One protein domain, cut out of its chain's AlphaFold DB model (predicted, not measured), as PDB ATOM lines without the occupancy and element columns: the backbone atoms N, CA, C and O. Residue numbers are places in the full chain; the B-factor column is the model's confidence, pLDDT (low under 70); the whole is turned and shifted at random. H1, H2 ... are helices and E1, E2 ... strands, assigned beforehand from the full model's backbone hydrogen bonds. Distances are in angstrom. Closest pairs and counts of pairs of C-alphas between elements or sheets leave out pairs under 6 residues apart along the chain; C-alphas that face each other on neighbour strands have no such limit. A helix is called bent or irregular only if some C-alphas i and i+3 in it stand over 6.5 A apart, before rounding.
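Overview. This is residues 4 to 168 of the 176 residues of an uncharacterized protein of Burkholderia ambifaria (strain MC40-6) (UniProt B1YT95). A strongly twisted sheet of six strands makes the body, and a small lobe at one end of the long axis holds the antiparallel pair of short strands E3 and E4 with H3, H4 and the winding residues 71 to 90. H1 and H7 lie toward the other end, while H5 runs beside the edge strand E2, between the sheet and the lobe. The printed part has 165 residues, with seven named helices and eight named strands in the order H1 E1 H2 E2 E3 H3 E4 H4 H5 E5 H6 E6 E7 E8 H7. The large sheet is mixed, in the order E1 E6 E7 E8 E5 E2; E3 and E4 form an antiparallel sheet, and the class is mixed, helices and strands. The whole is compact, with a radius of gyration of the C-alphas of 17.1 A, yet only just elongated, spanning 48 by 32 by 32 A.

Arrangement. H1, residues 4 to 13, is not on the large sheet. E1, residues 18 to 21, is parallel to E6, residues 124 to 127, with N 20 and O 125 2.8 A apart, within hydrogen-bond range. H2, residues 23 to 28, only grazes the sheet and is irregular, with C-alphas 24 and 27 7.7 A apart. E2, residues 29 to 36, bends by 59 degrees at residue 33 and is antiparallel to E5, residues 102 to 110, with N 32 and O 107 at 2.8 A. E3, residues 46 to 48, is antiparallel to E4, residues 62 to 65, with N 64 and O 47 at 2.8 A. H3, residues 56 to 59, only grazes the large sheet, its closest C-alpha to E2 being Ala 59, 5.9 A from that of Tyr 32. H4, residues 66 to 70, is not on that sheet; the closest C-alphas of E3 and H4, those of Leu 46 and Leu 66, are 6.4 A apart. Residues 89 to 90 pair antiparallel with residues 62 to 63 of E4. H5, residues 91 to 101, only grazes the large sheet and is irregular, with C-alphas 93 and 96 8.4 A apart. H6, residues 115 to 118, also only grazes it; H1 and H6 are close but not clearly touching, the closest C-alphas, of Arg 6 and Thr 116, being 7.3 A apart. E6, E7, residues 132 to 138, and E8, residues 145 to 151, form a meander, each strand the antiparallel neighbour of the one before, in hairpins E6 and E7, E7 and E8; N 134 and O 126 are 2.9 A apart, N 133 and O 150 2.8 A. E8 and E5 are antiparallel, with N 106 and O 147 at 2.8 A. H7, residues 152 to 161, only grazes the sheet with residues 152 to 155. Every O i to N i+4 pair is within hydrogen-bond range in H1, H4 and H7; H5 has 5 of 7, H2 has 0 of 2 but 2 of 3 O i to N i+3 pairs, and H3 and H6 are too short for an i+4 pair.

Along the chain. H1 begins at C-alpha 4, (-29.511, -21.477, 6.652), and is 14.5 A long. E2 spans 20.6 A, H5 13.0 A and E5 22.1 A, from C-alpha 102 at (-30.231, -16.323, -29.247). E7 spans 18.9 A and E8 19.8 A. H7, 14.4 A long, ends at C-alpha 161, (-9.788, -14.679, -14.848).

Size, cuts and confidence. The C-alphas of His 72 and Met 160, 50.2 A apart, are the two farthest apart. The printed part has no cut, and H4 to H5 is a long link. Mean pLDDT of the printed part is 93.5, with residues 82 to 84 under 70.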
ATOM      1  N   ALA A   4     -30.346 -22.178   5.675       93.12
ATOM      2  CA  ALA A   4     -29.511 -21.477   6.652       93.12
ATOM      3  C   ALA A   4     -28.007 -21.675   6.390       93.12
ATOM      4  O   ALA A   4     -27.235 -20.719   6.448       93.12
ATOM      5  N   GLU A   5     -27.595 -22.903   6.049       93.62
ATOM      6  CA  GLU A   5     -26.208 -23.194   5.673       93.62
ATOM      7  C   GLU A   5     -25.808 -22.439   4.399       93.62
ATOM      8  O   GLU A   5     -24.724 -21.854   4.347       93.62
ATOM      9  N   ARG A   6     -26.697 -22.398   3.397       95.56
ATOM     10  CA  ARG A   6     -26.482 -21.629   2.166       95.56
ATOM     11  C   ARG A   6     -26.207 -20.159   2.471       95.56
ATOM     12  O   ARG A   6     -25.168 -19.642   2.070       95.56
ATOM     13  N   THR A   7     -27.120 -19.510   3.195       94.69
ATOM     14  CA  THR A   7     -27.030 -18.082   3.525       94.69
ATOM     15  C   THR A   7     -25.762 -17.777   4.314       94.69
ATOM     16  O   THR A   7     -25.085 -16.798   4.024       94.69
ATOM     17  N   SER A   8     -25.390 -18.634   5.272       95.94
ATOM     18  CA  SER A   8     -24.155 -18.458   6.040       95.94
ATOM     19  C   SER A   8     -22.909 -18.470   5.149       95.94
ATOM     20  O   SER A   8     -22.041 -17.614   5.318       95.94
ATOM     21  N   ARG A   9     -22.827 -19.394   4.183       95.06
ATOM     22  CA  ARG A   9     -21.693 -19.472   3.250       95.06
ATOM     23  C   ARG A   9     -21.661 -18.292   2.283       95.06
ATOM     24  O   ARG A   9     -20.594 -17.730   2.063       95.06
ATOM     25  N   GLU A  10     -22.808 -17.896   1.738       95.56
ATOM     26  CA  GLU A  10     -22.901 -16.736   0.842       95.56
ATOM     27  C   GLU A  10     -22.456 -15.445   1.540       95.56
ATOM     28  O   GLU A  10     -21.641 -14.710   0.985       95.56
ATOM     29  N   SER A  11     -22.896 -15.217   2.781       94.88
ATOM     30  CA  SER A  11     -22.462 -14.065   3.580       94.88
ATOM     31  C   SER A  11     -20.979 -14.110   3.948       94.88
ATOM     32  O   SER A  11     -20.345 -13.063   4.032       94.88
ATOM     33  N   PHE A  12     -20.423 -15.301   4.194       96.00
ATOM     34  CA  PHE A  12     -19.020 -15.451   4.576       96.00
ATOM     35  C   PHE A  12     -18.065 -15.197   3.405       96.00
ATOM     36  O   PHE A  12     -17.095 -14.461   3.558       96.00
ATOM     37  N   TYR A  13     -18.324 -15.803   2.243       94.81
ATOM     38  CA  TYR A  13     -17.425 -15.687   1.094       94.81
ATOM     39  C   TYR A  13     -17.643 -14.396   0.299       94.81
ATOM     40  O   TYR A  13     -16.678 -13.841  -0.220       94.81
ATOM     41  N   GLY A  14     -18.890 -13.924   0.168       90.12
ATOM     42  CA  GLY A  14     -19.268 -12.740  -0.615       90.12
ATOM     43  C   GLY A  14     -19.152 -12.917  -2.137       90.12
ATOM     44  O   GLY A  14     -20.065 -12.541  -2.868       90.12
ATOM     45  N   ASN A  15     -18.066 -13.532  -2.609       94.06
ATOM     46  CA  ASN A  15     -17.772 -13.823  -4.007       94.06
ATOM     47  C   ASN A  15     -17.752 -15.343  -4.239       94.06
ATOM     48  O   ASN A  15     -16.712 -15.992  -4.153       94.06
ATOM     49  N   LEU A  16     -18.934 -15.925  -4.441       95.25
ATOM     50  CA  LEU A  16     -19.156 -17.372  -4.485       95.25
ATOM     51  C   LEU A  16     -19.975 -17.744  -5.723       95.25
ATOM     52  O   LEU A  16     -20.876 -17.007  -6.111       95.25
ATOM     53  N   VAL A  17     -19.724 -18.926  -6.278       96.81
ATOM     54  CA  VAL A  17     -20.644 -19.603  -7.200       96.81
ATOM     55  C   VAL A  17     -21.016 -20.969  -6.646       96.81
ATOM     56  O   VAL A  17     -20.201 -21.634  -6.004       96.81
ATOM     57  N   TRP A  18     -22.237 -21.412  -6.927       97.50
ATOM     58  CA  TRP A  18     -22.662 -22.778  -6.653       97.50
ATOM     59  C   TRP A  18     -22.570 -23.617  -7.920       97.50
ATOM     60  O   TRP A  18     -23.184 -23.276  -8.925       97.50
ATOM     61  N   VAL A  19     -21.861 -24.743  -7.853       97.56
ATOM     62  CA  VAL A  19     -21.919 -25.796  -8.874       97.56
ATOM     63  C   VAL A  19     -22.508 -27.039  -8.221       97.56
ATOM     64  O   VAL A  19     -21.964 -27.556  -7.245       97.56
ATOM     65  N   ILE A  20     -23.659 -27.480  -8.717       96.31
ATOM     66  CA  ILE A  20     -24.454 -28.561  -8.132       96.31
ATOM     67  C   ILE A  20     -24.363 -29.781  -9.042       96.31
ATOM     68  O   ILE A  20     -24.630 -29.674 -10.236       96.31
ATOM     69  N   ASP A  21     -24.078 -30.953  -8.474       96.62
ATOM     70  CA  ASP A  21     -24.253 -32.220  -9.189       96.62
ATOM     71  C   ASP A  21     -25.747 -32.481  -9.433       96.62
ATOM     72  O   ASP A  21     -26.519 -32.786  -8.519       96.62
ATOM     73  N   GLY A  22     -26.153 -32.309 -10.687       95.81
ATOM     74  CA  GLY A  22     -27.526 -32.407 -11.154       95.81
ATOM     75  C   GLY A  22     -27.918 -33.768 -11.701       95.81
ATOM     76  O   GLY A  22     -29.084 -33.949 -12.056       95.81
ATOM     77  N   ARG A  23     -26.999 -34.740 -11.770       95.94
ATOM     78  CA  ARG A  23     -27.259 -36.047 -12.404       95.94
ATOM     79  C   ARG A  23     -28.484 -36.749 -11.813       95.94
ATOM     80  O   ARG A  23     -29.298 -37.304 -12.547       95.94
ATOM     81  N   GLY A  24     -28.686 -36.634 -10.499       93.56
ATOM     82  CA  GLY A  24     -29.864 -37.175  -9.806       93.56
ATOM     83  C   GLY A  24     -31.193 -36.468 -10.117       93.56
ATOM     84  O   GLY A  24     -32.255 -37.013  -9.825       93.56
ATOM     85  N   PHE A  25     -31.169 -35.269 -10.707       92.12
ATOM     86  CA  PHE A  25     -32.366 -34.498 -11.065       92.12
ATOM     87  C   PHE A  25     -32.735 -34.605 -12.542       92.12
ATOM     88  O   PHE A  25     -33.786 -34.099 -12.917       92.12
ATOM     89  N   ARG A  26     -31.919 -35.262 -13.376       92.75
ATOM     90  CA  ARG A  26     -32.068 -35.241 -14.840       92.75
ATOM     91  C   ARG A  26     -33.469 -35.625 -15.329       92.75
ATOM     92  O   ARG A  26     -33.994 -34.970 -16.215       92.75
ATOM     93  N   GLN A  27     -34.095 -36.637 -14.725       93.06
ATOM     94  CA  GLN A  27     -35.456 -37.085 -15.081       93.06
ATOM     95  C   GLN A  27     -36.568 -36.110 -14.643       93.06
ATOM     96  O   GLN A  27     -37.715 -36.223 -15.074       93.06
ATOM     97  N   ASN A  28     -36.238 -35.170 -13.761       94.94
ATOM     98  CA  ASN A  28     -37.141 -34.181 -13.179       94.94
ATOM     99  C   ASN A  28     -36.848 -32.763 -13.684       94.94
ATOM    100  O   ASN A  28     -37.440 -31.824 -13.165       94.94
ATOM    101  N   PHE A  29     -35.924 -32.595 -14.630       95.44
ATOM    102  CA  PHE A  29     -35.526 -31.298 -15.158       95.44
ATOM    103  C   PHE A  29     -35.676 -31.308 -16.678       95.44
ATOM    104  O   PHE A  29     -34.839 -31.866 -17.393       95.44
ATOM    105  N   ASP A  30     -36.755 -30.698 -17.155       95.56
ATOM    106  CA  ASP A  30     -37.065 -30.589 -18.576       95.56
ATOM    107  C   ASP A  30     -36.602 -29.232 -19.090       95.56
ATOM    108  O   ASP A  30     -36.940 -28.203 -18.510       95.56
ATOM    109  N   ILE A  31     -35.845 -29.231 -20.182       96.19
ATOM    110  CA  ILE A  31     -35.436 -28.015 -20.890       96.19
ATOM    111  C   ILE A  31     -36.333 -27.895 -22.121       96.19
ATOM    112  O   ILE A  31     -36.485 -28.864 -22.867       96.19
ATOM    113  N   TYR A  32     -36.936 -26.727 -22.311       96.25
ATOM    114  CA  TYR A  32     -37.888 -26.447 -23.384       96.25
ATOM    115  C   TYR A  32     -37.262 -25.552 -24.459       96.25
ATOM    116  O   TYR A  32     -36.046 -25.535 -24.655       96.25
ATOM    117  N   HIS A  33     -38.112 -24.846 -25.197       96.00
ATOM    118  CA  HIS A  33     -37.748 -23.945 -26.275       96.00
ATOM    119  C   HIS A  33     -36.718 -22.883 -25.861       96.00
ATOM    120  O   HIS A  33     -36.610 -22.489 -24.692       96.00
ATOM    121  N   ALA A  34     -35.962 -22.438 -26.864       97.06
ATOM    122  CA  ALA A  34     -35.009 -21.352 -26.739       97.06
ATOM    123  C   ALA A  34     -35.723 -20.024 -26.466       97.06
ATOM    124  O   ALA A  34     -36.858 -19.801 -26.880       97.06
ATOM    125  N   LEU A  35     -35.014 -19.135 -25.789       97.69
ATOM    126  CA  LEU A  35     -35.398 -17.759 -25.540       97.69
ATOM    127  C   LEU A  35     -34.357 -16.844 -26.195       97.69
ATOM    128  O   LEU A  35     -33.170 -17.199 -26.227       97.69
ATOM    129  N   PRO A  36     -34.762 -15.673 -26.712       97.50
ATOM    130  CA  PRO A  36     -33.792 -14.685 -27.157       97.50
ATOM    131  C   PRO A  36     -32.976 -14.183 -25.956       97.50
ATOM    132  O   PRO A  36     -33.299 -14.449 -24.801       97.50
ATOM    133  N   ASP A  37     -31.886 -13.468 -26.206       96.56
ATOM    134  CA  ASP A  37     -31.166 -12.781 -25.138       96.56
ATOM    135  C   ASP A  37     -32.127 -11.817 -24.419       96.56
ATOM    136  O   ASP A  37     -32.776 -11.019 -25.103       96.56
ATOM    137  N   PRO A  38     -32.237 -11.841 -23.078       95.69
ATOM    138  CA  PRO A  38     -33.151 -10.958 -22.354       95.69
ATOM    139  C   PRO A  38     -32.854  -9.465 -22.570       95.69
ATOM    140  O   PRO A  38     -33.749  -8.636 -22.420       95.69
ATOM    141  N   ALA A  39     -31.628  -9.099 -22.963       94.94
ATOM    142  CA  ALA A  39     -31.258  -7.728 -23.310       94.94
ATOM    143  C   ALA A  39     -31.519  -7.365 -24.788       94.94
ATOM    144  O   ALA A  39     -31.352  -6.200 -25.173       94.94
ATOM    145  N   SER A  40     -31.908  -8.331 -25.627       96.38
ATOM    146  CA  SER A  40     -32.180  -8.108 -27.052       96.38
ATOM    147  C   SER A  40     -33.451  -7.293 -27.288       96.38
ATOM    148  O   SER A  40     -34.328  -7.184 -26.433       96.38
ATOM    149  N   GLU A  41     -33.557  -6.706 -28.480       95.50
ATOM    150  CA  GLU A  41     -34.735  -5.932 -28.876       95.50
ATOM    151  C   GLU A  41     -36.017  -6.785 -28.960       95.50
ATOM    152  O   GLU A  41     -36.983  -6.384 -28.307       95.50
ATOM    153  N   PRO A  42     -36.022  -7.993 -29.573       94.25
ATOM    154  CA  PRO A  42     -37.204  -8.853 -29.581       94.25
ATOM    155  C   PRO A  42     -37.681  -9.194 -28.171       94.25
ATOM    156  O   PRO A  42     -38.875  -9.162 -27.892       94.25
ATOM    157  N   ALA A  43     -36.754  -9.455 -27.241       96.00
ATOM    158  CA  ALA A  43     -37.110  -9.817 -25.878       96.00
ATOM    159  C   ALA A  43     -37.950  -8.747 -25.174       96.00
ATOM    160  O   ALA A  43     -38.737  -9.117 -24.315       96.00
ATOM    161  N   ARG A  44     -37.850  -7.458 -25.523       94.69
ATOM    162  CA  ARG A  44     -38.570  -6.371 -24.831       94.69
ATOM    163  C   ARG A  44     -40.086  -6.462 -24.957       94.69
ATOM    164  O   ARG A  44     -40.781  -6.067 -24.028       94.69
ATOM    165  N   ASP A  45     -40.584  -6.988 -26.072       95.50
ATOM    166  CA  ASP A  45     -42.024  -7.078 -26.336       95.50
ATOM    167  C   ASP A  45     -42.618  -8.449 -25.981       95.50
ATOM    168  O   ASP A  45     -43.829  -8.593 -25.856       95.50
ATOM    169  N   LEU A  46     -41.780  -9.469 -25.789       95.56
ATOM    170  CA  LEU A  46     -42.234 -10.841 -25.565       95.56
ATOM    171  C   LEU A  46     -42.476 -11.115 -24.079       95.56
ATOM    172  O   LEU A  46     -41.588 -10.915 -23.245       95.56
ATOM    173  N   VAL A  47     -43.657 -11.647 -23.763       95.31
ATOM    174  CA  VAL A  47     -43.998 -12.216 -22.453       95.31
ATOM    175  C   VAL A  47     -44.332 -13.686 -22.630       95.31
ATOM    176  O   VAL A  47     -45.349 -14.044 -23.219       95.31
ATOM    177  N   TRP A  48     -43.454 -14.557 -22.147       94.88
ATOM    178  CA  TRP A  48     -43.580 -15.991 -22.372       94.88
ATOM    179  C   TRP A  48     -44.544 -16.644 -21.389       94.88
ATOM    180  O   TRP A  48     -44.456 -16.443 -20.177       94.88
ATOM    181  N   ALA A  49     -45.404 -17.521 -21.902       93.00
ATOM    182  CA  ALA A  49     -46.165 -18.407 -21.045       93.00
ATOM    183  C   ALA A  49     -45.227 -19.440 -20.407       93.00
ATOM    184  O   ALA A  49     -44.368 -20.028 -21.073       93.00
ATOM    185  N   LYS A  50     -45.407 -19.688 -19.107       92.62
ATOM    186  CA  LYS A  50     -44.548 -20.605 -18.354       92.62
ATOM    187  C   LYS A  50     -44.715 -22.046 -18.841       92.62
ATOM    188  O   LYS A  50     -45.765 -22.659 -18.631       92.62
ATOM    189  N   ALA A  51     -43.654 -22.607 -19.411       91.50
ATOM    190  CA  ALA A  51     -43.583 -24.009 -19.789       91.50
ATOM    191  C   ALA A  51     -43.700 -24.914 -18.555       91.50
ATOM    192  O   ALA A  51     -43.108 -24.653 -17.504       91.50
ATOM    193  N   ARG A  52     -44.485 -25.984 -18.687       89.25
ATOM    194  CA  ARG A  52     -44.618 -27.056 -17.692       89.25
ATOM    195  C   ARG A  52     -44.808 -28.379 -18.408       89.25
ATOM    196  O   ARG A  52     -45.394 -28.400 -19.492       89.25
ATOM    197  N   ARG A  53     -44.390 -29.474 -17.773       83.62
ATOM    198  CA  ARG A  53     -44.503 -30.832 -18.334       83.62
ATOM    199  C   ARG A  53     -45.929 -31.187 -18.764       83.62
ATOM    200  O   ARG A  53     -46.121 -31.881 -19.760       83.62
ATOM    201  N   GLU A  54     -46.935 -30.694 -18.047       84.00
ATOM    202  CA  GLU A  54     -48.344 -30.958 -18.348       84.00
ATOM    203  C   GLU A  54     -48.939 -30.014 -19.414       84.00
ATOM    204  O   GLU A  54     -50.006 -30.297 -19.959       84.00
ATOM    205  N   LEU A  55     -48.263 -28.905 -19.745       82.00
ATOM    206  CA  LEU A  55     -48.777 -27.828 -20.597       82.00
ATOM    207  C   LEU A  55     -48.076 -27.805 -21.960       82.00
ATOM    208  O   LEU A  55     -47.159 -27.020 -22.200       82.00
ATOM    209  N   ARG A  56     -48.557 -28.643 -22.888       77.12
ATOM    210  CA  ARG A  56     -47.951 -28.816 -24.224       77.12
ATOM    211  C   ARG A  56     -47.828 -27.522 -25.037       77.12
ATOM    212  O   ARG A  56     -46.842 -27.367 -25.745       77.12
ATOM    213  N   GLY A  57     -48.792 -26.602 -24.925       80.75
ATOM    214  CA  GLY A  57     -48.735 -25.307 -25.614       80.75
ATOM    215  C   GLY A  57     -47.563 -24.451 -25.127       80.75
ATOM    216  O   GLY A  57     -46.665 -24.127 -25.894       80.75
ATOM    217  N   ALA A  58     -47.502 -24.170 -23.825       85.06
ATOM    218  CA  ALA A  58     -46.406 -23.395 -23.242       85.06
ATOM    219  C   ALA A  58     -45.031 -24.059 -23.451       85.06
ATOM    220  O   ALA A  58     -44.056 -23.375 -23.749       85.06
ATOM    221  N   ALA A  59     -44.956 -25.393 -23.381       88.81
ATOM    222  CA  ALA A  59     -43.741 -26.142 -23.708       88.81
ATOM    223  C   ALA A  59     -43.230 -25.865 -25.138       88.81
ATOM    224  O   ALA A  59     -42.018 -25.802 -25.348       88.81
ATOM    225  N   GLY A  60     -44.141 -25.638 -26.089       90.25
ATOM    226  CA  GLY A  60     -43.852 -25.336 -27.493       90.25
ATOM    227  C   GLY A  60     -43.493 -23.880 -27.804       90.25
ATOM    228  O   GLY A  60     -43.314 -23.568 -28.973       90.25
ATOM    229  N   GLY A  61     -43.378 -22.997 -26.808       94.50
ATOM    230  CA  GLY A  61     -42.987 -21.601 -27.045       94.50
ATOM    231  C   GLY A  61     -44.164 -20.664 -27.280       94.50
ATOM    232  O   GLY A  61     -44.146 -19.850 -28.197       94.50
ATOM    233  N   MET A  62     -45.192 -20.786 -26.446       94.88
ATOM    234  CA  MET A  62     -46.322 -19.861 -26.421       94.88
ATOM    235  C   MET A  62     -45.931 -18.539 -25.740       94.88
ATOM    236  O   MET A  62     -45.348 -18.558 -24.650       94.88
ATOM    237  N   PHE A  63     -46.291 -17.402 -26.330       95.00
ATOM    238  CA  PHE A  63     -46.043 -16.076 -25.754       95.00
ATOM    239  C   PHE A  63     -47.152 -15.067 -26.076       95.00
ATOM    240  O   PHE A  63     -48.052 -15.325 -26.876       95.00
ATOM    241  N   PHE A  64     -47.057 -13.904 -25.440       94.56
ATOM    242  CA  PHE A  64     -47.905 -12.730 -25.624       94.56
ATOM    243  C   PHE A  64     -47.036 -11.512 -25.941       94.56
ATOM    244  O   PHE A  64     -45.850 -11.488 -25.597       94.56
ATOM    245  N   ARG A  65     -47.626 -10.486 -26.560       94.62
ATOM    246  CA  ARG A  65     -46.943  -9.214 -26.823       94.62
ATOM    247  C   ARG A  65     -47.366  -8.135 -25.838       94.62
ATOM    248  O   ARG A  65     -48.560  -7.902 -25.624       94.62
ATOM    249  N   LEU A  66     -46.385  -7.459 -25.249       94.12
ATOM    250  CA  LEU A  66     -46.608  -6.364 -24.311       94.12
ATOM    251  C   LEU A  66     -47.279  -5.174 -25.009       94.12
ATOM    252  O   LEU A  66     -48.245  -4.618 -24.487       94.12
ATOM    253  N   THR A  67     -46.829  -4.844 -26.219       94.31
ATOM    254  CA  THR A  67     -47.381  -3.776 -27.064       94.31
ATOM    255  C   THR A  67     -48.862  -3.975 -27.375       94.31
ATOM    256  O   THR A  67     -49.633  -3.017 -27.343       94.31
ATOM    257  N   GLU A  68     -49.299  -5.213 -27.619       94.12
ATOM    258  CA  GLU A  68     -50.718  -5.522 -27.822       94.12
ATOM    259  C   GLU A  68     -51.530  -5.334 -26.533       94.12
ATOM    260  O   GLU A  68     -52.672  -4.875 -26.570       94.12
ATOM    261  N   CYS A  69     -50.936  -5.612 -25.371       89.81
ATOM    262  CA  CYS A  69     -51.588  -5.392 -24.082       89.81
ATOM    263  C   CYS A  69     -51.701  -3.901 -23.732       89.81
ATOM    264  O   CYS A  69     -52.705  -3.481 -23.147       89.81
ATOM    265  N   HIS A  70     -50.732  -3.083 -24.153       92.38
ATOM    266  CA  HIS A  70     -50.761  -1.626 -23.979       92.38
ATOM    267  C   HIS A  70     -51.932  -0.937 -24.679       92.38
ATOM    268  O   HIS A  70     -52.344   0.134 -24.238       92.38
ATOM    269  N   VAL A  71     -52.530  -1.559 -25.702       90.44
ATOM    270  CA  VAL A  71     -53.753  -1.053 -26.355       90.44
ATOM    271  C   VAL A  71     -54.915  -0.943 -25.362       90.44
ATOM    272  O   VAL A  71     -55.718  -0.014 -25.445       90.44
ATOM    273  N   HIS A  72     -55.004  -1.875 -24.411       86.38
ATOM    274  CA  HIS A  72     -56.076  -1.924 -23.415       86.38
ATOM    275  C   HIS A  72     -55.642  -1.389 -22.048       86.38
ATOM    276  O   HIS A  72     -56.447  -0.790 -21.337       86.38
ATOM    277  N   ASN A  73     -54.376  -1.591 -21.684       88.06
ATOM    278  CA  ASN A  73     -53.787  -1.081 -20.455       88.06
ATOM    279  C   ASN A  73     -52.386  -0.506 -20.736       88.06
ATOM    280  O   ASN A  73     -51.403  -1.244 -20.649       88.06
ATOM    281  N   PRO A  74     -52.266   0.805 -21.018       90.62
ATOM    282  CA  PRO A  74     -50.990   1.447 -21.352       90.62
ATOM    283  C   PRO A  74     -49.911   1.354 -20.265       90.62
ATOM    284  O   PRO A  74     -48.738   1.562 -20.552       90.62
ATOM    285  N   ASN A  75     -50.301   1.061 -19.021       90.94
ATOM    286  CA  ASN A  75     -49.386   0.956 -17.886       90.94
ATOM    287  C   ASN A  75     -49.009  -0.494 -17.556       90.94
ATOM    288  O   ASN A  75     -48.341  -0.720 -16.550       90.94
ATOM    289  N   ALA A  76     -49.458  -1.475 -18.345       90.31
ATOM    290  CA  ALA A  76     -49.111  -2.868 -18.108       90.31
ATOM    291  C   ALA A  76     -47.595  -3.075 -18.225       90.31
ATOM    292  O   ALA A  76     -46.947  -2.591 -19.152       90.31
ATOM    293  N   THR A  77     -47.028  -3.829 -17.298       92.25
ATOM    294  CA  THR A  77     -45.661  -4.344 -17.367       92.25
ATOM    295  C   THR A  77     -45.704  -5.837 -17.654       92.25
ATOM    296  O   THR A  77     -46.743  -6.476 -17.489       92.25
ATOM    297  N   LYS A  78     -44.578  -6.448 -18.029       92.75
ATOM    298  CA  LYS A  78     -44.551  -7.905 -18.222       92.75
ATOM    299  C   LYS A  78     -44.900  -8.698 -16.961       92.75
ATOM    300  O   LYS A  78     -45.395  -9.813 -17.075       92.75
ATOM    301  N   ALA A  79     -44.669  -8.127 -15.777       90.62
ATOM    302  CA  ALA A  79     -45.076  -8.720 -14.504       90.62
ATOM    303  C   ALA A  79     -46.606  -8.766 -14.330       90.62
ATOM    304  O   ALA A  79     -47.110  -9.610 -13.592       90.62
ATOM    305  N   ASP A  80     -47.337  -7.890 -15.025       84.25
ATOM    306  CA  ASP A  80     -48.795  -7.779 -14.932       84.25
ATOM    307  C   ASP A  80     -49.531  -8.696 -15.923       84.25
ATOM    308  O   ASP A  80     -50.718  -8.971 -15.740       84.25
ATOM    309  N   LEU A  81     -48.849  -9.185 -16.968       79.81
ATOM    310  CA  LEU A  81     -49.410 -10.036 -18.030       79.81
ATOM    311  C   LEU A  81     -49.552 -11.508 -17.582       79.81
ATOM    312  O   LEU A  81     -49.092 -12.419 -18.260       79.81
ATOM    313  N   GLY A  82     -50.162 -11.740 -16.413       65.81
ATOM    314  CA  GLY A  82     -50.416 -13.077 -15.857       65.81
ATOM    315  C   GLY A  82     -51.378 -13.935 -16.698       65.81
ATOM    316  O   GLY A  82     -51.401 -13.879 -17.921       65.81
ATOM    317  N   ASP A  83     -52.231 -14.735 -16.055       60.81
ATOM    318  CA  ASP A  83     -53.138 -15.675 -16.751       60.81
ATOM    319  C   ASP A  83     -54.374 -14.994 -17.401       60.81
ATOM    320  O   ASP A  83     -55.459 -15.574 -17.482       60.81
ATOM    321  N   GLY A  84     -54.245 -13.730 -17.818       68.56
ATOM    322  CA  GLY A  84     -55.307 -12.960 -18.459       68.56
ATOM    323  C   GLY A  84     -55.627 -13.437 -19.879       68.56
ATOM    324  O   GLY A  84     -54.898 -14.218 -20.490       68.56
ATOM    325  N   LEU A  85     -56.740 -12.950 -20.436       75.56
ATOM    326  CA  LEU A  85     -57.064 -13.205 -21.838       75.56
ATOM    327  C   LEU A  85     -56.218 -12.289 -22.728       75.56
ATOM    328  O   LEU A  85     -56.537 -11.116 -22.914       75.56
ATOM    329  N   HIS A  86     -55.154 -12.852 -23.285       86.38
ATOM    330  CA  HIS A  86     -54.239 -12.182 -24.200       86.38
ATOM    331  C   HIS A  86     -54.247 -12.890 -25.556       86.38
ATOM    332  O   HIS A  86     -54.589 -14.074 -25.657       86.38
ATOM    333  N   ARG A  87     -53.867 -12.176 -26.618       91.56
ATOM    334  CA  ARG A  87     -53.658 -12.807 -27.921       91.56
ATOM    335  C   ARG A  87     -52.442 -13.724 -27.845       91.56
ATOM    336  O   ARG A  87     -51.356 -13.294 -27.472       91.56
ATOM    337  N   ILE A  88     -52.650 -14.983 -28.209       92.94
ATOM    338  CA  ILE A  88     -51.614 -16.010 -28.178       92.94
ATOM    339  C   ILE A  88     -50.792 -15.957 -29.465       92.94
ATOM    340  O   ILE A  88     -51.364 -15.935 -30.556       92.94
ATOM    341  N   HIS A  89     -49.475 -16.018 -29.300       95.69
ATOM    342  CA  HIS A  89     -48.493 -16.212 -30.357       95.69
ATOM    343  C   HIS A  89     -47.612 -17.432 -30.080       95.69
ATOM    344  O   HIS A  89     -47.538 -17.925 -28.946       95.69
ATOM    345  N   TRP A  90     -46.927 -17.892 -31.119       96.00
ATOM    346  CA  TRP A  90     -46.069 -19.069 -31.102       96.00
ATOM    347  C   TRP A  90     -44.664 -18.753 -31.608       96.00
ATOM    348  O   TRP A  90     -44.455 -17.859 -32.424       96.00
ATOM    349  N   ILE A  91     -43.676 -19.477 -31.082       95.75
ATOM    350  CA  ILE A  91     -42.247 -19.227 -31.319       95.75
ATOM    351  C   ILE A  91     -41.834 -19.261 -32.796       95.75
ATOM    352  O   ILE A  91     -40.910 -18.554 -33.188       95.75
ATOM    353  N   ASP A  92     -42.528 -20.039 -33.623       96.25
ATOM    354  CA  ASP A  92     -42.311 -20.119 -35.068       96.25
ATOM    355  C   ASP A  92     -42.614 -18.795 -35.788       96.25
ATOM    356  O   ASP A  92     -41.996 -18.499 -36.810       96.25
ATOM    357  N   GLU A  93     -43.474 -17.943 -35.222       97.44
ATOM    358  CA  GLU A  93     -43.736 -16.590 -35.733       97.44
ATOM    359  C   GLU A  93     -42.518 -15.656 -35.627       97.44
ATOM    360  O   GLU A  93     -42.486 -14.622 -36.296       97.44
ATOM    361  N   ILE A  94     -41.531 -15.990 -34.789       96.19
ATOM    362  CA  ILE A  94     -40.353 -15.152 -34.505       96.19
ATOM    363  C   ILE A  94     -39.024 -15.887 -34.719       96.19
ATOM    364  O   ILE A  94     -37.988 -15.418 -34.254       96.19
ATOM    365  N   ASP A  95     -39.022 -17.026 -35.419       95.06
ATOM    366  CA  ASP A  95     -37.853 -17.913 -35.531       95.06
ATOM    367  C   ASP A  95     -36.593 -17.189 -36.050       95.06
ATOM    368  O   ASP A  95     -35.500 -17.345 -35.509       95.06
ATOM    369  N   ALA A  96     -36.746 -16.302 -37.041       96.25
ATOM    370  CA  ALA A  96     -35.632 -15.524 -37.585       96.25
ATOM    371  C   ALA A  96     -35.044 -14.517 -36.576       96.25
ATOM    372  O   ALA A  96     -33.820 -14.369 -36.484       96.25
ATOM    373  N   ASP A  97     -35.898 -13.832 -35.815       96.06
ATOM    374  CA  ASP A  97     -35.469 -12.872 -34.795       96.06
ATOM    375  C   ASP A  97     -34.852 -13.596 -33.597       96.06
ATOM    376  O   ASP A  97     -33.806 -13.185 -33.091       96.06
ATOM    377  N   LEU A  98     -35.441 -14.729 -33.206       96.12
ATOM    378  CA  LEU A  98     -34.912 -15.616 -32.181       96.12
ATOM    379  C   LEU A  98     -33.525 -16.132 -32.563       96.12
ATOM    380  O   LEU A  98     -32.599 -15.991 -31.771       96.12
ATOM    381  N   ALA A  99     -33.344 -16.662 -33.772       95.31
ATOM    382  CA  ALA A  99     -32.057 -17.177 -34.232       95.31
ATOM    383  C   ALA A  99     -30.949 -16.110 -34.187       95.31
ATOM    384  O   ALA A  99     -29.804 -16.413 -33.855       95.31
ATOM    385  N   ARG A 100     -31.288 -14.849 -34.482       96.25
ATOM    386  CA  ARG A 100     -30.354 -13.715 -34.412       96.25
ATOM    387  C   ARG A 100     -30.065 -13.249 -32.990       96.25
ATOM    388  O   ARG A 100     -28.967 -12.764 -32.731       96.25
ATOM    389  N   ALA A 101     -31.054 -13.329 -32.106       96.62
ATOM    390  CA  ALA A 101     -30.967 -12.846 -30.734       96.62
ATOM    391  C   ALA A 101     -30.576 -13.940 -29.729       96.62
ATOM    392  O   ALA A 101     -30.403 -13.639 -28.554       96.62
ATOM    393  N   TYR A 102     -30.463 -15.199 -30.144       96.00
ATOM    394  CA  TYR A 102     -30.231 -16.323 -29.247       96.00
ATOM    395  C   TYR A 102     -28.833 -16.292 -28.610       96.00
ATOM    396  O   TYR A 102     -27.812 -16.225 -29.294       96.00
ATOM    397  N   SER A 103     -28.793 -16.411 -27.280       95.38
ATOM    398  CA  SER A 103     -27.556 -16.436 -26.487       95.38
ATOM    399  C   SER A 103     -27.528 -17.560 -25.442       95.38
ATOM    400  O   SER A 103     -26.935 -17.432 -24.370       95.38
ATOM    401  N   GLY A 104     -28.168 -18.690 -25.754       95.88
ATOM    402  CA  GLY A 104     -28.127 -19.892 -24.914       95.88
ATOM    403  C   GLY A 104     -29.253 -20.014 -23.887       95.88
ATOM    404  O   GLY A 104     -29.205 -20.927 -23.063       95.88
ATOM    405  N   HIS A 105     -30.226 -19.100 -23.884       97.62
ATOM    406  CA  HIS A 105     -31.317 -19.070 -22.910       97.62
ATOM    407  C   HIS A 105     -32.435 -20.043 -23.280       97.62
ATOM    408  O   HIS A 105     -32.810 -20.138 -24.443       97.62
ATOM    409  N   HIS A 106     -32.988 -20.743 -22.293       97.94
ATOM    410  CA  HIS A 106     -34.093 -21.685 -22.458       97.94
ATOM    411  C   HIS A 106     -35.049 -21.621 -21.271       97.94
ATOM    412  O   HIS A 106     -34.620 -21.464 -20.121       97.94
ATOM    413  N   GLN A 107     -36.343 -21.828 -21.524       96.88
ATOM    414  CA  GLN A 107     -37.252 -22.191 -20.440       96.88
ATOM    415  C   GLN A 107     -36.928 -23.592 -19.927       96.88
ATOM    416  O   GLN A 107     -36.484 -24.465 -20.673       96.88
ATOM    417  N   TYR A 108     -37.201 -23.819 -18.648       96.38
ATOM    418  CA  TYR A 108     -37.145 -25.146 -18.057       96.38
ATOM    419  C   TYR A 108     -38.314 -25.351 -17.093       96.38
ATOM    420  O   TYR A 108     -38.865 -24.391 -16.554       96.38
ATOM    421  N   ASP A 109     -38.647 -26.610 -16.837       95.06
ATOM    422  CA  ASP A 109     -39.470 -27.009 -15.700       95.06
ATOM    423  C   ASP A 109     -38.678 -27.979 -14.826       95.06
ATOM    424  O   ASP A 109     -38.036 -28.909 -15.316       95.06
ATOM    425  N   TRP A 110     -38.694 -27.739 -13.516       94.56
ATOM    426  CA  TRP A 110     -38.016 -28.589 -12.544       94.56
ATOM    427  C   TRP A 110     -39.044 -29.154 -11.577       94.56
ATOM    428  O   TRP A 110     -39.483 -28.487 -10.640       94.56
ATOM    429  N   VAL A 111     -39.395 -30.420 -11.782       92.81
ATOM    430  CA  VAL A 111     -40.311 -31.167 -10.928       92.81
ATOM    431  C   VAL A 111     -39.713 -31.301  -9.528       92.81
ATOM    432  O   VAL A 111     -38.626 -31.853  -9.345       92.81
ATOM    433  N   ARG A 112     -40.463 -30.824  -8.524       90.06
ATOM    434  CA  ARG A 112     -40.045 -30.749  -7.109       90.06
ATOM    435  C   ARG A 112     -38.721 -29.983  -6.960       90.06
ATOM    436  O   ARG A 112     -37.721 -30.555  -6.507       90.06
ATOM    437  N   PRO A 113     -38.712 -28.691  -7.328       91.38
ATOM    438  CA  PRO A 113     -37.493 -27.912  -7.336       91.38
ATOM    439  C   PRO A 113     -36.979 -27.731  -5.911       91.38
ATOM    440  O   PRO A 113     -37.740 -27.629  -4.944       91.38
ATOM    441  N   ARG A 114     -35.660 -27.674  -5.766       89.81
ATOM    442  CA  ARG A 114     -35.029 -27.416  -4.473       89.81
ATOM    443  C   ARG A 114     -34.926 -25.905  -4.280       89.81
ATOM    444  O   ARG A 114     -34.011 -25.285  -4.816       89.81
ATOM    445  N   SER A 115     -35.851 -25.329  -3.506       90.62
ATOM    446  CA  SER A 115     -35.917 -23.878  -3.247       90.62
ATOM    447  C   SER A 115     -34.591 -23.299  -2.759       90.62
ATOM    448  O   SER A 115     -34.201 -22.229  -3.203       90.62
ATOM    449  N   THR A 116     -33.826 -24.065  -1.970       93.75
ATOM    450  CA  THR A 116     -32.476 -23.685  -1.528       93.75
ATOM    451  C   THR A 116     -31.612 -23.140  -2.663       93.75
ATOM    452  O   THR A 116     -30.908 -22.170  -2.433       93.75
ATOM    453  N   TRP A 117     -31.682 -23.704  -3.870       94.44
ATOM    454  CA  TRP A 117     -30.895 -23.239  -5.014       94.44
ATOM    455  C   TRP A 117     -31.564 -22.105  -5.794       94.44
ATOM    456  O   TRP A 117     -30.873 -21.247  -6.325       94.44
ATOM    457  N   LEU A 118     -32.898 -22.073  -5.846       93.06
ATOM    458  CA  LEU A 118     -33.652 -21.014  -6.530       93.06
ATOM    459  C   LEU A 118     -33.633 -19.675  -5.777       93.06
ATOM    460  O   LEU A 118     -33.846 -18.627  -6.391       93.06
ATOM    461  N   ASP A 119     -33.388 -19.734  -4.469       93.75
ATOM    462  CA  ASP A 119     -33.320 -18.586  -3.561       93.75
ATOM    463  C   ASP A 119     -31.873 -18.098  -3.341       93.75
ATOM    464  O   ASP A 119     -31.627 -17.249  -2.481       93.75
ATOM    465  N   ALA A 120     -30.896 -18.679  -4.048       94.94
ATOM    466  CA  ALA A 120     -29.493 -18.288  -3.957       94.94
ATOM    467  C   ALA A 120     -29.279 -16.841  -4.422       94.94
ATOM    468  O   ALA A 120     -29.821 -16.434  -5.449       94.94
ATOM    469  N   ALA A 121     -28.479 -16.066  -3.681       93.25
ATOM    470  CA  ALA A 121     -28.154 -14.684  -4.054       93.25
ATOM    471  C   ALA A 121     -26.937 -14.590  -4.993       93.25
ATOM    472  O   ALA A 121     -26.624 -13.517  -5.517       93.25
ATOM    473  N   CYS A 122     -26.236 -15.706  -5.187       95.06
ATOM    474  CA  CYS A 122     -25.089 -15.824  -6.071       95.06
ATOM    475  C   CYS A 122     -25.380 -16.775  -7.247       95.06
ATOM    476  O   CYS A 122     -26.357 -17.529  -7.198       95.06
ATOM    477  N   PRO A 123     -24.566 -16.746  -8.319       97.00
ATOM    478  CA  PRO A 123     -24.798 -17.582  -9.492       97.00
ATOM    479  C   PRO A 123     -24.822 -19.078  -9.159       97.00
ATOM    480  O   PRO A 123     -23.945 -19.593  -8.458       97.00
ATOM    481  N   VAL A 124     -25.816 -19.779  -9.709       97.75
ATOM    482  CA  VAL A 124     -26.011 -21.220  -9.533       97.75
ATOM    483  C   VAL A 124     -25.928 -21.925 -10.876       97.75
ATOM    484  O   VAL A 124     -26.642 -21.580 -11.814       97.75
ATOM    485  N   TYR A 125     -25.103 -22.961 -10.926       98.19
ATOM    486  CA  TYR A 125     -24.878 -23.814 -12.079       98.19
ATOM    487  C   TYR A 125     -25.220 -25.260 -11.718       98.19
ATOM    488  O   TYR A 125     -24.781 -25.770 -10.686       98.19
ATOM    489  N   ILE A 126     -25.989 -25.937 -12.566       97.88
ATOM    490  CA  ILE A 126     -26.250 -27.373 -12.447       97.88
ATOM    491  C   ILE A 126     -25.396 -28.120 -13.474       97.88
ATOM    492  O   ILE A 126     -25.469 -27.837 -14.670       97.88
ATOM    493  N   ASP A 127     -24.622 -29.095 -13.004       98.00
ATOM    494  CA  ASP A 127     -23.860 -30.026 -13.832       98.00
ATOM    495  C   ASP A 127     -24.633 -31.341 -13.996       98.00
ATOM    496  O   ASP A 127     -24.742 -32.138 -13.061       98.00
ATOM    497  N   PHE A 128     -25.175 -31.587 -15.188       97.06
ATOM    498  CA  PHE A 128     -25.858 -32.845 -15.508       97.06
ATOM    499  C   PHE A 128     -24.913 -33.949 -16.012       97.06
ATOM    500  O   PHE A 128     -25.383 -35.042 -16.318       97.06
ATOM    501  N   GLY A 129     -23.602 -33.698 -16.061       96.25
ATOM    502  CA  GLY A 129     -22.595 -34.616 -16.599       96.25
ATOM    503  C   GLY A 129     -22.252 -34.394 -18.076       96.25
ATOM    504  O   GLY A 129     -21.472 -35.163 -18.620       96.25
ATOM    505  N   GLU A 130     -22.800 -33.350 -18.698       94.94
ATOM    506  CA  GLU A 130     -22.565 -32.978 -20.103       94.94
ATOM    507  C   GLU A 130     -21.347 -32.038 -20.241       94.94
ATOM    508  O   GLU A 130     -20.751 -31.639 -19.242       94.94
ATOM    509  N   ASP A 131     -21.002 -31.597 -21.454       96.12
ATOM    510  CA  ASP A 131     -19.936 -30.595 -21.685       96.12
ATOM    511  C   ASP A 131     -20.346 -29.141 -21.357       96.12
ATOM    512  O   ASP A 131     -19.594 -28.177 -21.559       96.12
ATOM    513  N   TRP A 132     -21.543 -28.967 -20.798       97.12
ATOM    514  CA  TRP A 132     -22.128 -27.689 -20.411       97.12
ATOM    515  C   TRP A 132     -22.718 -27.732 -18.994       97.12
ATOM    516  O   TRP A 132     -22.962 -28.794 -18.422       97.12
ATOM    517  N   LEU A 133     -22.941 -26.548 -18.428       98.25
ATOM    518  CA  LEU A 133     -23.634 -26.296 -17.167       98.25
ATOM    519  C   LEU A 133     -24.922 -25.508 -17.439       98.25
ATOM    520  O   LEU A 133     -24.929 -24.616 -18.289       98.25
ATOM    521  N   ALA A 134     -26.006 -25.822 -16.726       97.75
ATOM    522  CA  ALA A 134     -27.216 -24.997 -16.725       97.75
ATOM    523  C   ALA A 134     -27.075 -23.908 -15.664       97.75
ATOM    524  O   ALA A 134     -27.178 -24.199 -14.471       97.75
ATOM    525  N   GLN A 135     -26.863 -22.662 -16.080       97.94
ATOM    526  CA  GLN A 135     -26.944 -21.523 -15.174       97.94
ATOM    527  C   GLN A 135     -28.414 -21.201 -14.903       97.94
ATOM    528  O   GLN A 135     -29.135 -20.867 -15.839       97.94
ATOM    529  N   LEU A 136     -28.864 -21.292 -13.651       97.38
ATOM    530  CA  LEU A 136     -30.232 -20.929 -13.274       97.38
ATOM    531  C   LEU A 136     -30.372 -19.415 -13.166       97.38
ATOM    532  O   LEU A 136     -29.576 -18.774 -12.479       97.38
ATOM    533  N   MET A 137     -31.395 -18.850 -13.808       95.62
ATOM    534  CA  MET A 137     -31.616 -17.407 -13.853       95.62
ATOM    535  C   MET A 137     -33.106 -17.050 -13.795       95.62
ATOM    536  O   MET A 137     -33.997 -17.887 -13.974       95.62
ATOM    537  N   THR A 138     -33.377 -15.775 -13.543       95.44
ATOM    538  CA  THR A 138     -34.670 -15.154 -13.840       95.44
ATOM    539  C   THR A 138     -34.499 -14.394 -15.148       95.44
ATOM    540  O   THR A 138     -33.552 -13.625 -15.274       95.44
ATOM    541  N   TYR A 139     -35.355 -14.677 -16.126       96.06
ATOM    542  CA  TYR A 139     -35.216 -14.207 -17.500       96.06
ATOM    543  C   TYR A 139     -35.397 -12.692 -17.613       96.06
ATOM    544  O   TYR A 139     -34.533 -12.006 -18.145       96.06
ATOM    545  N   ASP A 140     -36.499 -12.177 -17.076       94.56
ATOM    546  CA  ASP A 140     -36.848 -10.761 -17.105       94.56
ATOM    547  C   ASP A 140     -37.778 -10.406 -15.927       94.56
ATOM    548  O   ASP A 140     -37.966 -11.195 -14.989       94.56
ATOM    549  N   GLU A 141     -38.360  -9.210 -15.950       93.38
ATOM    550  CA  GLU A 141     -39.232  -8.693 -14.896       93.38
ATOM    551  C   GLU A 141     -40.545  -9.472 -14.715       93.38
ATOM    552  O   GLU A 141     -41.193  -9.310 -13.682       93.38
ATOM    553  N   SER A 142     -40.916 -10.367 -15.640       92.44
ATOM    554  CA  SER A 142     -42.056 -11.280 -15.446       92.44
ATOM    555  C   SER A 142     -41.817 -12.301 -14.324       92.44
ATOM    556  O   SER A 142     -42.741 -12.979 -13.874       92.44
ATOM    557  N   GLY A 143     -40.565 -12.463 -13.877       92.81
ATOM    558  CA  GLY A 143     -40.187 -13.497 -12.918       92.81
ATOM    559  C   GLY A 143     -40.061 -14.892 -13.542       92.81
ATOM    560  O   GLY A 143     -39.892 -15.876 -12.811       92.81
ATOM    561  N   LEU A 144     -40.120 -15.001 -14.875       94.69
ATOM    562  CA  LEU A 144     -39.941 -16.256 -15.595       94.69
ATOM    563  C   LEU A 144     -38.583 -16.877 -15.256       94.69
ATOM    564  O   LEU A 144     -37.527 -16.298 -15.505       94.69
ATOM    565  N   ARG A 145     -38.597 -18.087 -14.695       94.81
ATOM    566  CA  ARG A 145     -37.364 -18.845 -14.466       94.81
ATOM    567  C   ARG A 145     -36.878 -19.409 -15.795       94.81
ATOM    568  O   ARG A 145     -37.638 -20.046 -16.518       94.81
ATOM    569  N   CYS A 146     -35.605 -19.193 -16.085       97.00
ATOM    570  CA  CYS A 146     -34.941 -19.745 -17.254       97.00
ATOM    571  C   CYS A 146     -33.591 -20.334 -16.860       97.00
ATOM    572  O   CYS A 146     -33.105 -20.162 -15.737       97.00
ATOM    573  N   MET A 147     -32.986 -21.044 -17.798       97.44
ATOM    574  CA  MET A 147     -31.588 -21.404 -17.703       97.44
ATOM    575  C   MET A 147     -30.819 -20.844 -18.888       97.44
ATOM    576  O   MET A 147     -31.387 -20.639 -19.959       97.44
ATOM    577  N   ARG A 148     -29.516 -20.651 -18.706       97.06
ATOM    578  CA  ARG A 148     -28.588 -20.416 -19.806       97.06
ATOM    579  C   ARG A 148     -27.587 -21.554 -19.902       97.06
ATOM    580  O   ARG A 148     -27.025 -21.989 -18.896       97.06
ATOM    581  N   TYR A 149     -27.373 -22.029 -21.119       97.62
ATOM    582  CA  TYR A 149     -26.305 -22.957 -21.442       97.62
ATOM    583  C   TYR A 149     -24.939 -22.290 -21.281       97.62
ATOM    584  O   TYR A 149     -24.664 -21.261 -21.895       97.62
ATOM    585  N   VAL A 150     -24.065 -22.903 -20.484       97.81
ATOM    586  CA  VAL A 150     -22.698 -22.425 -20.260       97.81
ATOM    587  C   VAL A 150     -21.717 -23.544 -20.567       97.81
ATOM    588  O   VAL A 150     -21.696 -24.557 -19.876       97.81
ATOM    589  N   ALA A 151     -20.869 -23.376 -21.580       97.06
ATOM    590  CA  ALA A 151     -19.831 -24.362 -21.878       97.06
ATOM    591  C   ALA A 151     -18.859 -24.505 -20.692       97.06
ATOM    592  O   ALA A 151     -18.342 -23.502 -20.190       97.06
ATOM    593  N   LYS A 152     -18.532 -25.739 -20.278       96.88
ATOM    594  CA  LYS A 152     -17.617 -25.981 -19.144       96.88
ATOM    595  C   LYS A 152     -16.250 -25.331 -19.347       96.88
ATOM    596  O   LYS A 152     -15.712 -24.736 -18.420       96.88
ATOM    597  N   ARG A 153     -15.725 -25.363 -20.578       95.31
ATOM    598  CA  ARG A 153     -14.470 -24.678 -20.943       95.31
ATOM    599  C   ARG A 153     -14.515 -23.171 -20.679       95.31
ATOM    600  O   ARG A 153     -13.559 -22.630 -20.133       95.31
ATOM    601  N   LYS A 154     -15.632 -22.513 -21.011       95.50
ATOM    602  CA  LYS A 154     -15.841 -21.082 -20.747       95.50
ATOM    603  C   LYS A 154     -15.940 -20.828 -19.250       95.50
ATOM    604  O   LYS A 154     -15.249 -19.958 -18.746       95.50
ATOM    605  N   PHE A 155     -16.734 -21.631 -18.543       97.25
ATOM    606  CA  PHE A 155     -16.878 -21.522 -17.092       97.25
ATOM    607  C   PHE A 155     -15.532 -21.641 -16.365       97.25
ATOM    608  O   PHE A 155     -15.197 -20.781 -15.561       97.25
ATOM    609  N   VAL A 156     -14.740 -22.676 -16.671       96.69
ATOM    610  CA  VAL A 156     -13.427 -22.898 -16.042       96.69
ATOM    611  C   VAL A 156     -12.470 -21.749 -16.346       96.69
ATOM    612  O   VAL A 156     -11.796 -21.281 -15.434       96.69
ATOM    613  N   HIS A 157     -12.429 -21.283 -17.597       96.19
ATOM    614  CA  HIS A 157     -11.637 -20.115 -17.969       96.19
ATOM    615  C   HIS A 157     -12.042 -18.885 -17.146       96.19
ATOM    616  O   HIS A 157     -11.195 -18.270 -16.507       96.19
ATOM    617  N   ASP A 158     -13.333 -18.559 -17.114       96.81
ATOM    618  CA  ASP A 158     -13.843 -17.369 -16.434       96.81
ATOM    619  C   ASP A 158     -13.600 -17.407 -14.929       96.81
ATOM    620  O   ASP A 158     -13.185 -16.409 -14.359       96.81
ATOM    621  N   VAL A 159     -13.770 -18.561 -14.278       95.19
ATOM    622  CA  VAL A 159     -13.452 -18.721 -12.848       95.19
ATOM    623  C   VAL A 159     -11.979 -18.400 -12.544       95.19
ATOM    624  O   VAL A 159     -11.660 -18.017 -11.422       95.19
ATOM    625  N   MET A 160     -11.075 -18.550 -13.519       94.88
ATOM    626  CA  MET A 160      -9.649 -18.243 -13.358       94.88
ATOM    627  C   MET A 160      -9.293 -16.778 -13.635       94.88
ATOM    628  O   MET A 160      -8.233 -16.339 -13.192       94.88
ATOM    629  N   VAL A 161     -10.122 -16.039 -14.380       95.56
ATOM    630  CA  VAL A 161      -9.788 -14.679 -14.848       95.56
ATOM    631  C   VAL A 161     -10.716 -13.594 -14.313       95.56
ATOM    632  O   VAL A 161     -10.280 -12.457 -14.140       95.56
ATOM    633  N   GLU A 162     -11.974 -13.924 -14.039       96.38
ATOM    634  CA  GLU A 162     -12.965 -12.982 -13.538       96.38
ATOM    635  C   GLU A 162     -12.785 -12.762 -12.039       96.38
ATOM    636  O   GLU A 162     -12.630 -13.696 -11.250       96.38
ATOM    637  N   THR A 163     -12.852 -11.500 -11.621       94.06
ATOM    638  CA  THR A 163     -12.734 -11.131 -10.205       94.06
ATOM    639  C   THR A 163     -14.077 -11.137  -9.476       94.06
ATOM    640  O   THR A 163     -14.093 -11.175  -8.248       94.06
ATOM    641  N   ASP A 164     -15.199 -11.107 -10.202       95.06
ATOM    642  CA  ASP A 164     -16.563 -11.195  -9.664       95.06
ATOM    643  C   ASP A 164     -17.246 -12.464 -10.195       95.06
ATOM    644  O   ASP A 164     -17.337 -12.689 -11.401       95.06
ATOM    645  N   ALA A 165     -17.782 -13.278  -9.289       94.38
ATOM    646  CA  ALA A 165     -18.560 -14.470  -9.577       94.38
ATOM    647  C   ALA A 165     -19.720 -14.203 -10.548       94.38
ATOM    648  O   ALA A 165     -20.077 -15.073 -11.343       94.38
ATOM    649  N   ARG A 166     -20.307 -13.002 -10.506       93.88
ATOM    650  CA  ARG A 166     -21.398 -12.580 -11.397       93.88
ATOM    651  C   ARG A 166     -20.942 -12.312 -12.828       93.88
ATOM    652  O   ARG A 166     -21.786 -12.319 -13.716       93.88
ATOM    653  N   ALA A 167     -19.646 -12.090 -13.057       94.81
ATOM    654  CA  ALA A 167     -19.083 -11.900 -14.392       94.81
ATOM    655  C   ALA A 167     -18.854 -13.232 -15.130       94.81
ATOM    656  O   ALA A 167     -18.801 -13.254 -16.363       94.81
ATOM    657  N   ILE A 168     -18.803 -14.353 -14.400       94.81
ATOM    658  CA  ILE A 168     -18.626 -15.690 -14.976       94.81
ATOM    659  C   ILE A 168     -19.738 -15.994 -15.984       94.81
ATOM    660  O   ILE A 168     -20.928 -15.815 -15.716       94.81
TER     661      ILE A 168